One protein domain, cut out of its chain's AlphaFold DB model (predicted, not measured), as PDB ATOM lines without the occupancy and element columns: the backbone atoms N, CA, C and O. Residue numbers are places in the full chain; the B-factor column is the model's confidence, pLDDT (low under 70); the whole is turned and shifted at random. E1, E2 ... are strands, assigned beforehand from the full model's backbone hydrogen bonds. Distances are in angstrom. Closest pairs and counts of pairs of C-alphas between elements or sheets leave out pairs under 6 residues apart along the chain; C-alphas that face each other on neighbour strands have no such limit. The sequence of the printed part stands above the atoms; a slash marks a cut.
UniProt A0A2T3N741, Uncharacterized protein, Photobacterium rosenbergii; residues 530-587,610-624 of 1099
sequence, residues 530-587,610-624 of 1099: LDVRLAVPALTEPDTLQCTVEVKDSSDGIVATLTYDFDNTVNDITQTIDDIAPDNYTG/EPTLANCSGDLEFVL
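Overview. This is residues 530 to 587 and 610 to 624 of the 1099 residues of an uncharacterized protein of Photobacterium rosenbergii (UniProt A0A2T3N741). Two small three-stranded sheets lie face to face as a long, loosely built sandwich, E4, E1 and E6 in one sheet and E3, E2 and E5 in the other, with their strands only moderately crossed. The second sheet is mainly the long hairpin of E2 and E3, with the short E5 beside one end of E2, while the loop with Pro 542 and the stretch from Glu 610 make the two far ends of the longest axis. The printed part has 73 residues with no named helix and six named strands, in the order E1, E2, E3, E4, E5, E6, and its class is all strand. The first sheet has the order E4, E1, E6 and is mixed; the second has the order E3, E2, E5 and is antiparallel throughout. The whole is loose, with a radius of gyration of the C-alphas of 14.3 A, and only just elongated, its C-alphas spanning 50 by 25 by 18 A.

Arrangement. E1, residues 530 to 535, is the inner strand of the first sheet. On one edge of that sheet is E4, residues 572 to 580, antiparallel to E1 at 164 degrees; N 532 and O 575 are 2.8 A apart, within hydrogen-bond range, and so are N 577 and O 530, at 2.9 A. On the other edge is E6, residues 617 to 623, parallel to E1 at 15 degrees, with N 533 and O 620 2.9 A apart. This sheet is twisted, its C-alphas lying up to 4.2 A off its best plane. In the second sheet the inner strand is E2, residues 545 to 552. It forms a hairpin with the edge strand E3, residues 558 to 566, antiparallel at 163 degrees, with N 549 and O 562 2.9 A apart and N 564 and O 547 2.8 A apart. The other edge strand is E5, residues 584 to 587, antiparallel to E2 at 161 degrees, with N 552 and O 586 2.8 A apart. The two sheets form a sandwich, two sheets face to face: the parts that face each other are 9.2 A centre to centre, their best planes 23 degrees apart, and the strands of the one at 28 degrees to those of the other. Between the sheets, the closest C-alphas of E3 and E4 are those of Tyr 564 and Ile 573, 7.3 A apart. Those of E5 and E6 are Gly 587 and Leu 620, 6.9 A apart. E1 and E2 are near each other, with 7 pairs of C-alphas within 10 A, while E2 and E4 are apart, as are E3 and E6.

Along the chain. E1 begins at C-alpha 530, (-20.144, 22.922, 33.997), and is 16.0 A long from first to last C-alpha. E2 is 23.2 A long, E3 23.4 A and E4 23.2 A; E4 begins at C-alpha 572, (-20.771, 27.832, 49.632). E5 measures 10.2 A. E6 is 19.7 A long and ends at C-alpha 623, (-23.169, 34.919, 44.962).

Size, cuts and confidence. The two C-alphas farthest apart are those of Pro 542 and Glu 610, 51.3 A. Residues 588 to 609 are not printed, and C-alphas 587 and 610 are 26.2 A apart across this cut, in the link from E5 to E6. Of the links that are printed whole, E1 to E2 is short, while E2 to E3, E3 to E4 and E4 to E5 are tight. The mean pLDDT of the printed part is 85.3, and the model's confidence is under 70 at residues 541 to 542, 557, 559 and 579.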
ATOM      1  N   LEU A 530     -19.676  21.608  33.559       85.75
ATOM      2  CA  LEU A 530     -20.144  22.922  33.997       85.75
ATOM      3  C   LEU A 530     -20.235  23.010  35.522       85.75
ATOM      4  O   LEU A 530     -21.202  22.553  36.129       85.75
ATOM      5  N   ASP A 531     -19.252  23.672  36.133       92.75
ATOM      6  CA  ASP A 531     -19.217  23.963  37.565       92.75
ATOM      7  C   ASP A 531     -20.209  25.085  37.910       92.75
ATOM      8  O   ASP A 531     -19.979  26.275  37.676       92.75
ATOM      9  N   VAL A 532     -21.336  24.722  38.519       93.31
ATOM     10  CA  VAL A 532     -22.339  25.668  39.009       93.31
ATOM     11  C   VAL A 532     -22.138  25.879  40.506       93.31
ATOM     12  O   VAL A 532     -22.486  25.043  41.350       93.31
ATOM     13  N   ARG A 533     -21.570  27.034  40.853       96.25
ATOM     14  CA  ARG A 533     -21.270  27.418  42.233       96.25
ATOM     15  C   ARG A 533     -22.316  28.383  42.774       96.25
ATOM     16  O   ARG A 533     -22.488  29.473  42.237       96.25
ATOM     17  N   LEU A 534     -22.950  28.025  43.889       96.12
ATOM     18  CA  LEU A 534     -23.875  28.882  44.624       96.12
ATOM     19  C   LEU A 534     -23.350  29.155  46.039       96.12
ATOM     20  O   LEU A 534     -23.162  28.246  46.848       96.12
ATOM     21  N   ALA A 535     -23.153  30.436  46.347       94.62
ATOM     22  CA  ALA A 535     -22.741  30.914  47.661       94.62
ATOM     23  C   ALA A 535     -23.784  31.860  48.268       94.62
ATOM     24  O   ALA A 535     -24.292  32.769  47.608       94.62
ATOM     25  N   VAL A 536     -24.058  31.665  49.558       93.50
ATOM     26  CA  VAL A 536     -25.036  32.410  50.362       93.50
ATOM     27  C   VAL A 536     -24.379  32.959  51.642       93.50
ATOM     28  O   VAL A 536     -23.274  32.541  52.007       93.50
ATOM     29  N   PRO A 537     -25.005  33.902  52.373       89.75
ATOM     30  CA  PRO A 537     -24.502  34.329  53.678       89.75
ATOM     31  C   PRO A 537     -24.503  33.167  54.679       89.75
ATOM     32  O   PRO A 537     -25.413  32.345  54.677       89.75
ATOM     33  N   ALA A 538     -23.519  33.135  55.581       87.75
ATOM     34  CA  ALA A 538     -23.460  32.127  56.639       87.75
ATOM     35  C   ALA A 538     -24.716  32.171  57.532       87.75
ATOM     36  O   ALA A 538     -25.027  33.213  58.119       87.75
ATOM     37  N   LEU A 539     -25.411  31.037  57.641       85.50
ATOM     38  CA  LEU A 539     -26.646  30.902  58.413       85.50
ATOM     39  C   LEU A 539     -26.364  30.744  59.915       85.50
ATOM     40  O   LEU A 539     -25.284  30.322  60.338       85.50
ATOM     41  N   THR A 540     -27.353  31.076  60.745       81.00
ATOM     42  CA  THR A 540     -27.298  30.889  62.201       81.00
ATOM     43  C   THR A 540     -28.125  29.688  62.629       81.00
ATOM     44  O   THR A 540     -29.248  29.530  62.183       81.00
ATOM     45  N   GLU A 541     -27.615  28.857  63.540       64.56
ATOM     46  CA  GLU A 541     -28.374  27.713  64.071       64.56
ATOM     47  C   GLU A 541     -29.703  28.185  64.711       64.56
ATOM     48  O   GLU A 541     -29.657  29.067  65.580       64.56
ATOM     49  N   PRO A 542     -30.877  27.626  64.345       66.50
ATOM     50  CA  PRO A 542     -31.108  26.369  63.619       66.50
ATOM     51  C   PRO A 542     -31.556  26.543  62.149       66.50
ATOM     52  O   PRO A 542     -32.251  25.674  61.622       66.50
ATOM     53  N   ASP A 543     -31.245  27.671  61.512       79.50
ATOM     54  CA  ASP A 543     -31.742  28.006  60.177       79.50
ATOM     55  C   ASP A 543     -31.117  27.108  59.091       79.50
ATOM     56  O   ASP A 543     -29.916  26.836  59.094       79.50
ATOM     57  N   THR A 544     -31.953  26.676  58.147       86.62
ATOM     58  CA  THR A 544     -31.581  25.946  56.924       86.62
ATOM     59  C   THR A 544     -32.202  26.655  55.725       86.62
ATOM     60  O   THR A 544     -33.251  27.294  55.856       86.62
ATOM     61  N   LEU A 545     -31.551  26.579  54.566       89.81
ATOM     62  CA  LEU A 545     -32.010  27.222  53.337       89.81
ATOM     63  C   LEU A 545     -31.768  26.299  52.146       89.81
ATOM     64  O   LEU A 545     -30.623  25.989  51.839       89.81
ATOM     65  N   GLN A 546     -32.843  25.926  51.457       91.12
ATOM     66  CA  GLN A 546     -32.767  25.250  50.168       91.12
ATOM     67  C   GLN A 546     -32.861  26.277  49.035       91.12
ATOM     68  O   GLN A 546     -33.657  27.223  49.108       91.12
ATOM     69  N   CYS A 547     -32.050  26.086  47.998       89.19
ATOM     70  CA  CYS A 547     -32.032  26.896  46.787       89.19
ATOM     71  C   CYS A 547     -32.016  26.007  45.539       89.19
ATOM     72  O   CYS A 547     -31.503  24.893  45.573       89.19
ATOM     73  N   THR A 548     -32.551  26.507  44.429       87.19
ATOM     74  CA  THR A 548     -32.666  25.796  43.152       87.19
ATOM     75  C   THR A 548     -32.083  26.647  42.032       87.19
ATOM     76  O   THR A 548     -32.375  27.844  41.958       87.19
ATOM     77  N   VAL A 549     -31.291  26.032  41.153       88.38
ATOM     78  CA  VAL A 549     -30.759  26.638  39.928       88.38
ATOM     79  C   VAL A 549     -31.163  25.774  38.737       88.38
ATOM     80  O   VAL A 549     -30.764  24.618  38.651       88.38
ATOM     81  N   GLU A 550     -31.948  26.325  37.814       86.44
ATOM     82  CA  GLU A 550     -32.189  25.707  36.507       86.44
ATOM     83  C   GLU A 550     -31.079  26.133  35.545       86.44
ATOM     84  O   GLU A 550     -30.815  27.326  35.403       86.44
ATOM     85  N   VAL A 551     -30.448  25.182  34.861       79.31
ATOM     86  CA  VAL A 551     -29.504  25.449  33.770       79.31
ATOM     87  C   VAL A 551     -30.179  25.110  32.449       79.31
ATOM     88  O   VAL A 551     -30.713  24.015  32.283       79.31
ATOM     89  N   LYS A 552     -30.178  26.071  31.524       79.75
ATOM     90  CA  LYS A 552     -30.858  26.021  30.225       79.75
ATOM     91  C   LYS A 552     -29.858  26.153  29.080       79.75
ATOM     92  O   LYS A 552     -28.891  26.897  29.219       79.75
ATOM     93  N   ASP A 553     -30.095  25.454  27.977       76.56
ATOM     94  CA  ASP A 553     -29.323  25.574  26.731       76.56
ATOM     95  C   ASP A 553     -29.738  26.809  25.899       76.56
ATOM     96  O   ASP A 553     -30.600  27.600  26.302       76.56
ATOM     97  N   SER A 554     -29.152  26.988  24.709       81.94
ATOM     98  CA  SER A 554     -29.471  28.114  23.815       81.94
ATOM     99  C   SER A 554     -30.875  28.065  23.195       81.94
ATOM    100  O   SER A 554     -31.294  29.025  22.539       81.94
ATOM    101  N   SER A 555     -31.613  26.967  23.394       71.12
ATOM    102  CA  SER A 555     -32.986  26.758  22.928       71.12
ATOM    103  C   SER A 555     -34.054  27.007  24.007       71.12
ATOM    104  O   SER A 555     -35.235  26.769  23.751       71.12
ATOM    105  N   ASP A 556     -33.649  27.519  25.181       70.38
ATOM    106  CA  ASP A 556     -34.434  27.604  26.427       70.38
ATOM    107  C   ASP A 556     -34.836  26.219  27.003       70.38
ATOM    108  O   ASP A 556     -35.715  26.125  27.866       70.38
ATOM    109  N   GLY A 557     -34.191  25.130  26.562       64.38
ATOM    110  CA  GLY A 557     -34.390  23.784  27.102       64.38
ATOM    111  C   GLY A 557     -33.679  23.615  28.444       64.38
ATOM    112  O   GLY A 557     -32.495  23.919  28.547       64.38
ATOM    113  N   ILE A 558     -34.375  23.134  29.482       70.56
ATOM    114  CA  ILE A 558     -33.750  22.840  30.784       70.56
ATOM    115  C   ILE A 558     -32.880  21.586  30.644       70.56
ATOM    116  O   ILE A 558     -33.384  20.510  30.332       70.56
ATOM    117  N   VAL A 559     -31.585  21.748  30.901       66.06
ATOM    118  CA  VAL A 559     -30.551  20.705  30.832       66.06
ATOM    119  C   VAL A 559     -30.335  20.070  32.206       66.06
ATOM    120  O   VAL A 559     -30.152  18.861  32.299       66.06
ATOM    121  N   ALA A 560     -30.407  20.869  33.276       73.06
ATOM    122  CA  ALA A 560     -30.325  20.399  34.657       73.06
ATOM    123  C   ALA A 560     -31.109  21.308  35.616       73.06
ATOM    124  O   ALA A 560     -31.236  22.512  35.384       73.06
ATOM    125  N   THR A 561     -31.564  20.743  36.737       80.12
ATOM    126  CA  THR A 561     -32.169  21.486  37.855       80.12
ATOM    127  C   THR A 561     -31.438  21.122  39.141       80.12
ATOM    128  O   THR A 561     -31.724  20.108  39.771       80.12
ATOM    129  N   LEU A 562     -30.476  21.956  39.528       78.62
ATOM    130  CA  LEU A 562     -29.598  21.725  40.670       78.62
ATOM    131  C   LEU A 562     -30.239  22.239  41.960       78.62
ATOM    132  O   LEU A 562     -30.719  23.373  42.013       78.62
ATOM    133  N   THR A 563     -30.214  21.425  43.016       85.69
ATOM    134  CA  THR A 563     -30.727  21.795  44.346       85.69
ATOM    135  C   THR A 563     -29.581  21.883  45.345       85.69
ATOM    136  O   THR A 563     -28.741  20.991  45.410       85.69
ATOM    137  N   TYR A 564     -29.534  22.966  46.115       88.38
ATOM    138  CA  TYR A 564     -28.475  23.284  47.071       88.38
ATOM    139  C   TYR A 564     -29.072  23.449  48.465       88.38
ATOM    140  O   TYR A 564     -29.904  24.334  48.672       88.38
ATOM    141  N   ASP A 565     -28.616  22.644  49.421       88.56
ATOM    142  CA  ASP A 565     -29.028  22.724  50.822       88.56
ATOM    143  C   ASP A 565     -27.929  23.364  51.681       88.56
ATOM    144  O   ASP A 565     -26.825  22.834  51.812       88.56
ATOM    145  N   PHE A 566     -28.242  24.509  52.287       90.88
ATOM    146  CA  PHE A 566     -27.344  25.268  53.156       90.88
ATOM    147  C   PHE A 566     -27.778  25.198  54.625       90.88
ATOM    148  O   PHE A 566     -28.970  25.220  54.950       90.88
ATOM    149  N   ASP A 567     -26.794  25.191  55.526       88.44
ATOM    150  CA  ASP A 567     -26.987  25.183  56.979       88.44
ATOM    151  C   ASP A 567     -25.987  26.118  57.696       88.44
ATOM    152  O   ASP A 567     -25.360  26.994  57.093       88.44
ATOM    153  N   ASN A 568     -25.840  25.980  59.016       83.69
ATOM    154  CA  ASN A 568     -24.896  26.770  59.815       83.69
ATOM    155  C   ASN A 568     -23.417  26.337  59.670       83.69
ATOM    156  O   ASN A 568     -22.549  26.900  60.345       83.69
ATOM    157  N   THR A 569     -23.123  25.337  58.837       86.56
ATOM    158  CA  THR A 569     -21.784  24.794  58.565       86.56
ATOM    159  C   THR A 569     -21.368  24.898  57.097       86.56
ATOM    160  O   THR A 569     -20.170  25.033  56.836       86.56
ATOM    161  N   VAL A 570     -22.324  24.899  56.160       88.75
ATOM    162  CA  VAL A 570     -22.098  25.006  54.712       88.75
ATOM    163  C   VAL A 570     -22.918  26.160  54.127       88.75
ATOM    164  O   VAL A 570     -24.142  26.181  54.230       88.75
ATOM    165  N   ASN A 571     -22.235  27.117  53.492       91.19
ATOM    166  CA  ASN A 571     -22.831  28.313  52.874       91.19
ATOM    167  C   ASN A 571     -22.272  28.618  51.464       91.19
ATOM    168  O   ASN A 571     -22.476  29.711  50.937       91.19
ATOM    169  N   ASP A 572     -21.507  27.691  50.891       95.19
ATOM    170  CA  ASP A 572     -20.771  27.832  49.632       95.19
ATOM    171  C   ASP A 572     -20.599  26.426  49.044       95.19
ATOM    172  O   ASP A 572     -19.954  25.581  49.672       95.19
ATOM    173  N   ILE A 573     -21.267  26.143  47.924       93.00
ATOM    174  CA  ILE A 573     -21.352  24.807  47.319       93.00
ATOM    175  C   ILE A 573     -21.170  24.941  45.805       93.00
ATOM    176  O   ILE A 573     -21.869  25.726  45.164       93.00
ATOM    177  N   THR A 574     -20.287  24.125  45.232       93.19
ATOM    178  CA  THR A 574     -20.228  23.860  43.787       93.19
ATOM    179  C   THR A 574     -20.857  22.500  43.511       93.19
ATOM    180  O   THR A 574     -20.629  21.557  44.269       93.19
ATOM    181  N   GLN A 575     -21.649  22.417  42.446       86.88
ATOM    182  CA  GLN A 575     -22.096  21.172  41.828       86.88
ATOM    183  C   GLN A 575     -21.723  21.231  40.352       86.88
ATOM    184  O   GLN A 575     -21.924  22.272  39.728       86.88
ATOM    185  N   THR A 576     -21.192  20.140  39.821       82.56
ATOM    186  CA  THR A 576     -20.803  20.033  38.414       82.56
ATOM    187  C   THR A 576     -21.948  19.393  37.629       82.56
ATOM    188  O   THR A 576     -22.689  18.568  38.166       82.56
ATOM    189  N   ILE A 577     -22.149  19.832  36.387       76.62
ATOM    190  CA  ILE A 577     -22.981  19.141  35.399       76.62
ATOM    191  C   ILE A 577     -22.017  18.602  34.349       76.62
ATOM    192  O   ILE A 577     -21.516  19.375  33.531       76.62
ATOM    193  N   ASP A 578     -21.742  17.308  34.420       74.00
ATOM    194  CA  ASP A 578     -20.768  16.639  33.564       74.00
ATOM    195  C   ASP A 578     -21.372  16.279  32.192       74.00
ATOM    196  O   ASP A 578     -22.598  16.184  32.022       74.00
ATOM    197  N   ASP A 579     -20.501  16.077  31.201       69.12
ATOM    198  CA  ASP A 579     -20.850  15.570  29.867       69.12
ATOM    199  C   ASP A 579     -21.985  16.346  29.145       69.12
ATOM    200  O   ASP A 579     -22.858  15.762  28.489       69.12
ATOM    201  N   ILE A 580     -21.990  17.687  29.220       70.44
ATOM    202  CA  ILE A 580     -22.933  18.528  28.454       70.44
ATOM    203  C   ILE A 580     -22.395  18.903  27.066       70.44
ATOM    204  O   ILE A 580     -21.191  18.971  26.821       70.44
ATOM    205  N   ALA A 581     -23.296  19.138  26.110       75.38
ATOM    206  CA  ALA A 581     -22.914  19.491  24.744       75.38
ATOM    207  C   ALA A 581     -22.275  20.900  24.657       75.38
ATOM    208  O   ALA A 581     -22.600  21.774  25.454       75.38
ATOM    209  N   PRO A 582     -21.422  21.191  23.658       83.25
ATOM    210  CA  PRO A 582     -20.907  22.546  23.443       83.25
ATOM    211  C   PRO A 582     -22.002  23.532  22.993       83.25
ATOM    212  O   PRO A 582     -22.395  23.542  21.824       83.25
ATOM    213  N   ASP A 583     -22.478  24.383  23.907       86.38
ATOM    214  CA  ASP A 583     -23.497  25.413  23.648       86.38
ATOM    215  C   ASP A 583     -23.354  26.643  24.580       86.38
ATOM    216  O   ASP A 583     -22.482  26.709  25.447       86.38
ATOM    217  N   ASN A 584     -24.207  27.652  24.402       90.06
ATOM    218  CA  ASN A 584     -24.422  28.721  25.373       90.06
ATOM    219  C   ASN A 584     -25.400  28.266  26.459       90.06
ATOM    220  O   ASN A 584     -26.561  27.985  26.162       90.06
ATOM    221  N   TYR A 585     -24.963  28.299  27.716       88.25
ATOM    222  CA  TYR A 585     -25.781  27.914  28.861       88.25
ATOM    223  C   TYR A 585     -26.185  29.114  29.711       88.25
ATOM    224  O   TYR A 585     -25.384  30.007  29.992       88.25
ATOM    225  N   THR A 586     -27.438  29.112  30.159       94.94
ATOM    226  CA  THR A 586     -28.012  30.103  31.072       94.94
ATOM    227  C   THR A 586     -28.408  29.423  32.373       94.94
ATOM    228  O   THR A 586     -29.335  28.620  32.391       94.94
ATOM    229  N   GLY A 587     -27.738  29.760  33.473       92.81
ATOM    230  CA  GLY A 587     -28.173  29.378  34.813       92.81
ATOM    231  C   GLY A 587     -29.110  30.433  35.403       92.81
ATOM    232  O   GLY A 587     -28.793  31.625  35.387       92.81
ATOM    233  N   GLU A 610      -9.926  26.801  16.988       86.12
ATOM    234  CA  GLU A 610      -8.783  26.025  17.487       86.12
ATOM    235  C   GLU A 610      -9.001  25.761  18.994       86.12
ATOM    236  O   GLU A 610      -8.565  26.571  19.826       86.12
ATOM    237  N   PRO A 611      -9.747  24.704  19.372       87.75
ATOM    238  CA  PRO A 611     -10.112  24.439  20.759       87.75
ATOM    239  C   PRO A 611      -8.947  23.862  21.575       87.75
ATOM    240  O   PRO A 611      -7.970  23.326  21.052       87.75
ATOM    241  N   THR A 612      -9.044  23.986  22.897       89.75
ATOM    242  CA  THR A 612      -8.062  23.467  23.857       89.75
ATOM    243  C   THR A 612      -8.773  22.821  25.038       89.75
ATOM    244  O   THR A 612      -9.923  23.144  25.299       89.75
ATOM    245  N   LEU A 613      -8.086  21.980  25.816       88.19
ATOM    246  CA  LEU A 613      -8.662  21.340  27.015       88.19
ATOM    247  C   LEU A 613      -9.213  22.334  28.061       88.19
ATOM    248  O   LEU A 613     -10.031  21.960  28.885       88.19
ATOM    249  N   ALA A 614      -8.826  23.614  28.013       87.19
ATOM    250  CA  ALA A 614      -9.421  24.669  28.843       87.19
ATOM    251  C   ALA A 614     -10.797  25.163  28.341       87.19
ATOM    252  O   ALA A 614     -11.363  26.077  28.928       87.19
ATOM    253  N   ASN A 615     -11.299  24.612  27.233       90.25
ATOM    254  CA  ASN A 615     -12.653  24.814  26.715       90.25
ATOM    255  C   ASN A 615     -13.594  23.654  27.086       90.25
ATOM    256  O   ASN A 615     -14.780  23.746  26.805       90.25
ATOM    257  N   CYS A 616     -13.065  22.589  27.695       87.50
ATOM    258  CA  CYS A 616     -13.818  21.423  28.161       87.50
ATOM    259  C   CYS A 616     -14.467  21.617  29.531       87.50
ATOM    260  O   CYS A 616     -15.108  20.705  30.031       87.50
ATOM    261  N   SER A 617     -14.321  22.793  30.140       89.94
ATOM    262  CA  SER A 617     -15.101  23.150  31.315       89.94
ATOM    263  C   SER A 617     -15.412  24.640  31.362       89.94
ATOM    264  O   SER A 617     -14.796  25.450  30.658       89.94
ATOM    265  N   GLY A 618     -16.367  25.012  32.210       92.06
ATOM    266  CA  GLY A 618     -16.618  26.402  32.565       92.06
ATOM    267  C   GLY A 618     -17.440  26.556  33.836       92.06
ATOM    268  O   GLY A 618     -17.923  25.582  34.402       92.06
ATOM    269  N   ASP A 619     -17.591  27.805  34.277       94.62
ATOM    270  CA  ASP A 619     -18.148  28.140  35.587       94.62
ATOM    271  C   ASP A 619     -19.402  29.026  35.481       94.62
ATOM    272  O   ASP A 619     -19.417  30.042  34.775       94.62
ATOM    273  N   LEU A 620     -20.423  28.724  36.286       95.00
ATOM    274  CA  LEU A 620     -21.525  29.636  36.609       95.00
ATOM    275  C   LEU A 620     -21.499  29.961  38.106       95.00
ATOM    276  O   LEU A 620     -22.009  29.211  38.936       95.00
ATOM    277  N   GLU A 621     -20.922  31.115  38.456       96.06
ATOM    278  CA  GLU A 621     -20.859  31.583  39.845       96.06
ATOM    279  C   GLU A 621     -22.037  32.496  40.228       96.06
ATOM    280  O   GLU A 621     -22.171  33.633  39.756       96.06
ATOM    281  N   PHE A 622     -22.831  32.031  41.189       96.38
ATOM    282  CA  PHE A 622     -23.883  32.772  41.869       96.38
ATOM    283  C   PHE A 622     -23.440  33.129  43.289       96.38
ATOM    284  O   PHE A 622     -23.162  32.263  44.116       96.38
ATOM    285  N   VAL A 623     -23.411  34.425  43.601       94.06
ATOM    286  CA  VAL A 623     -23.169  34.919  44.962       94.06
ATOM    287  C   VAL A 623     -24.371  35.747  45.381       94.06
ATOM    288  O   VAL A 623     -24.584  36.852  44.881       94.06
ATOM    289  N   LEU A 624     -25.160  35.195  46.297       92.62
ATOM    290  CA  LEU A 624     -26.348  35.837  46.834       92.62
ATOM    291  C   LEU A 624     -26.049  36.415  48.215       92.62
ATOM    292  O   LEU A 624     -25.268  35.874  49.000       92.62
TER     293      LEU A 624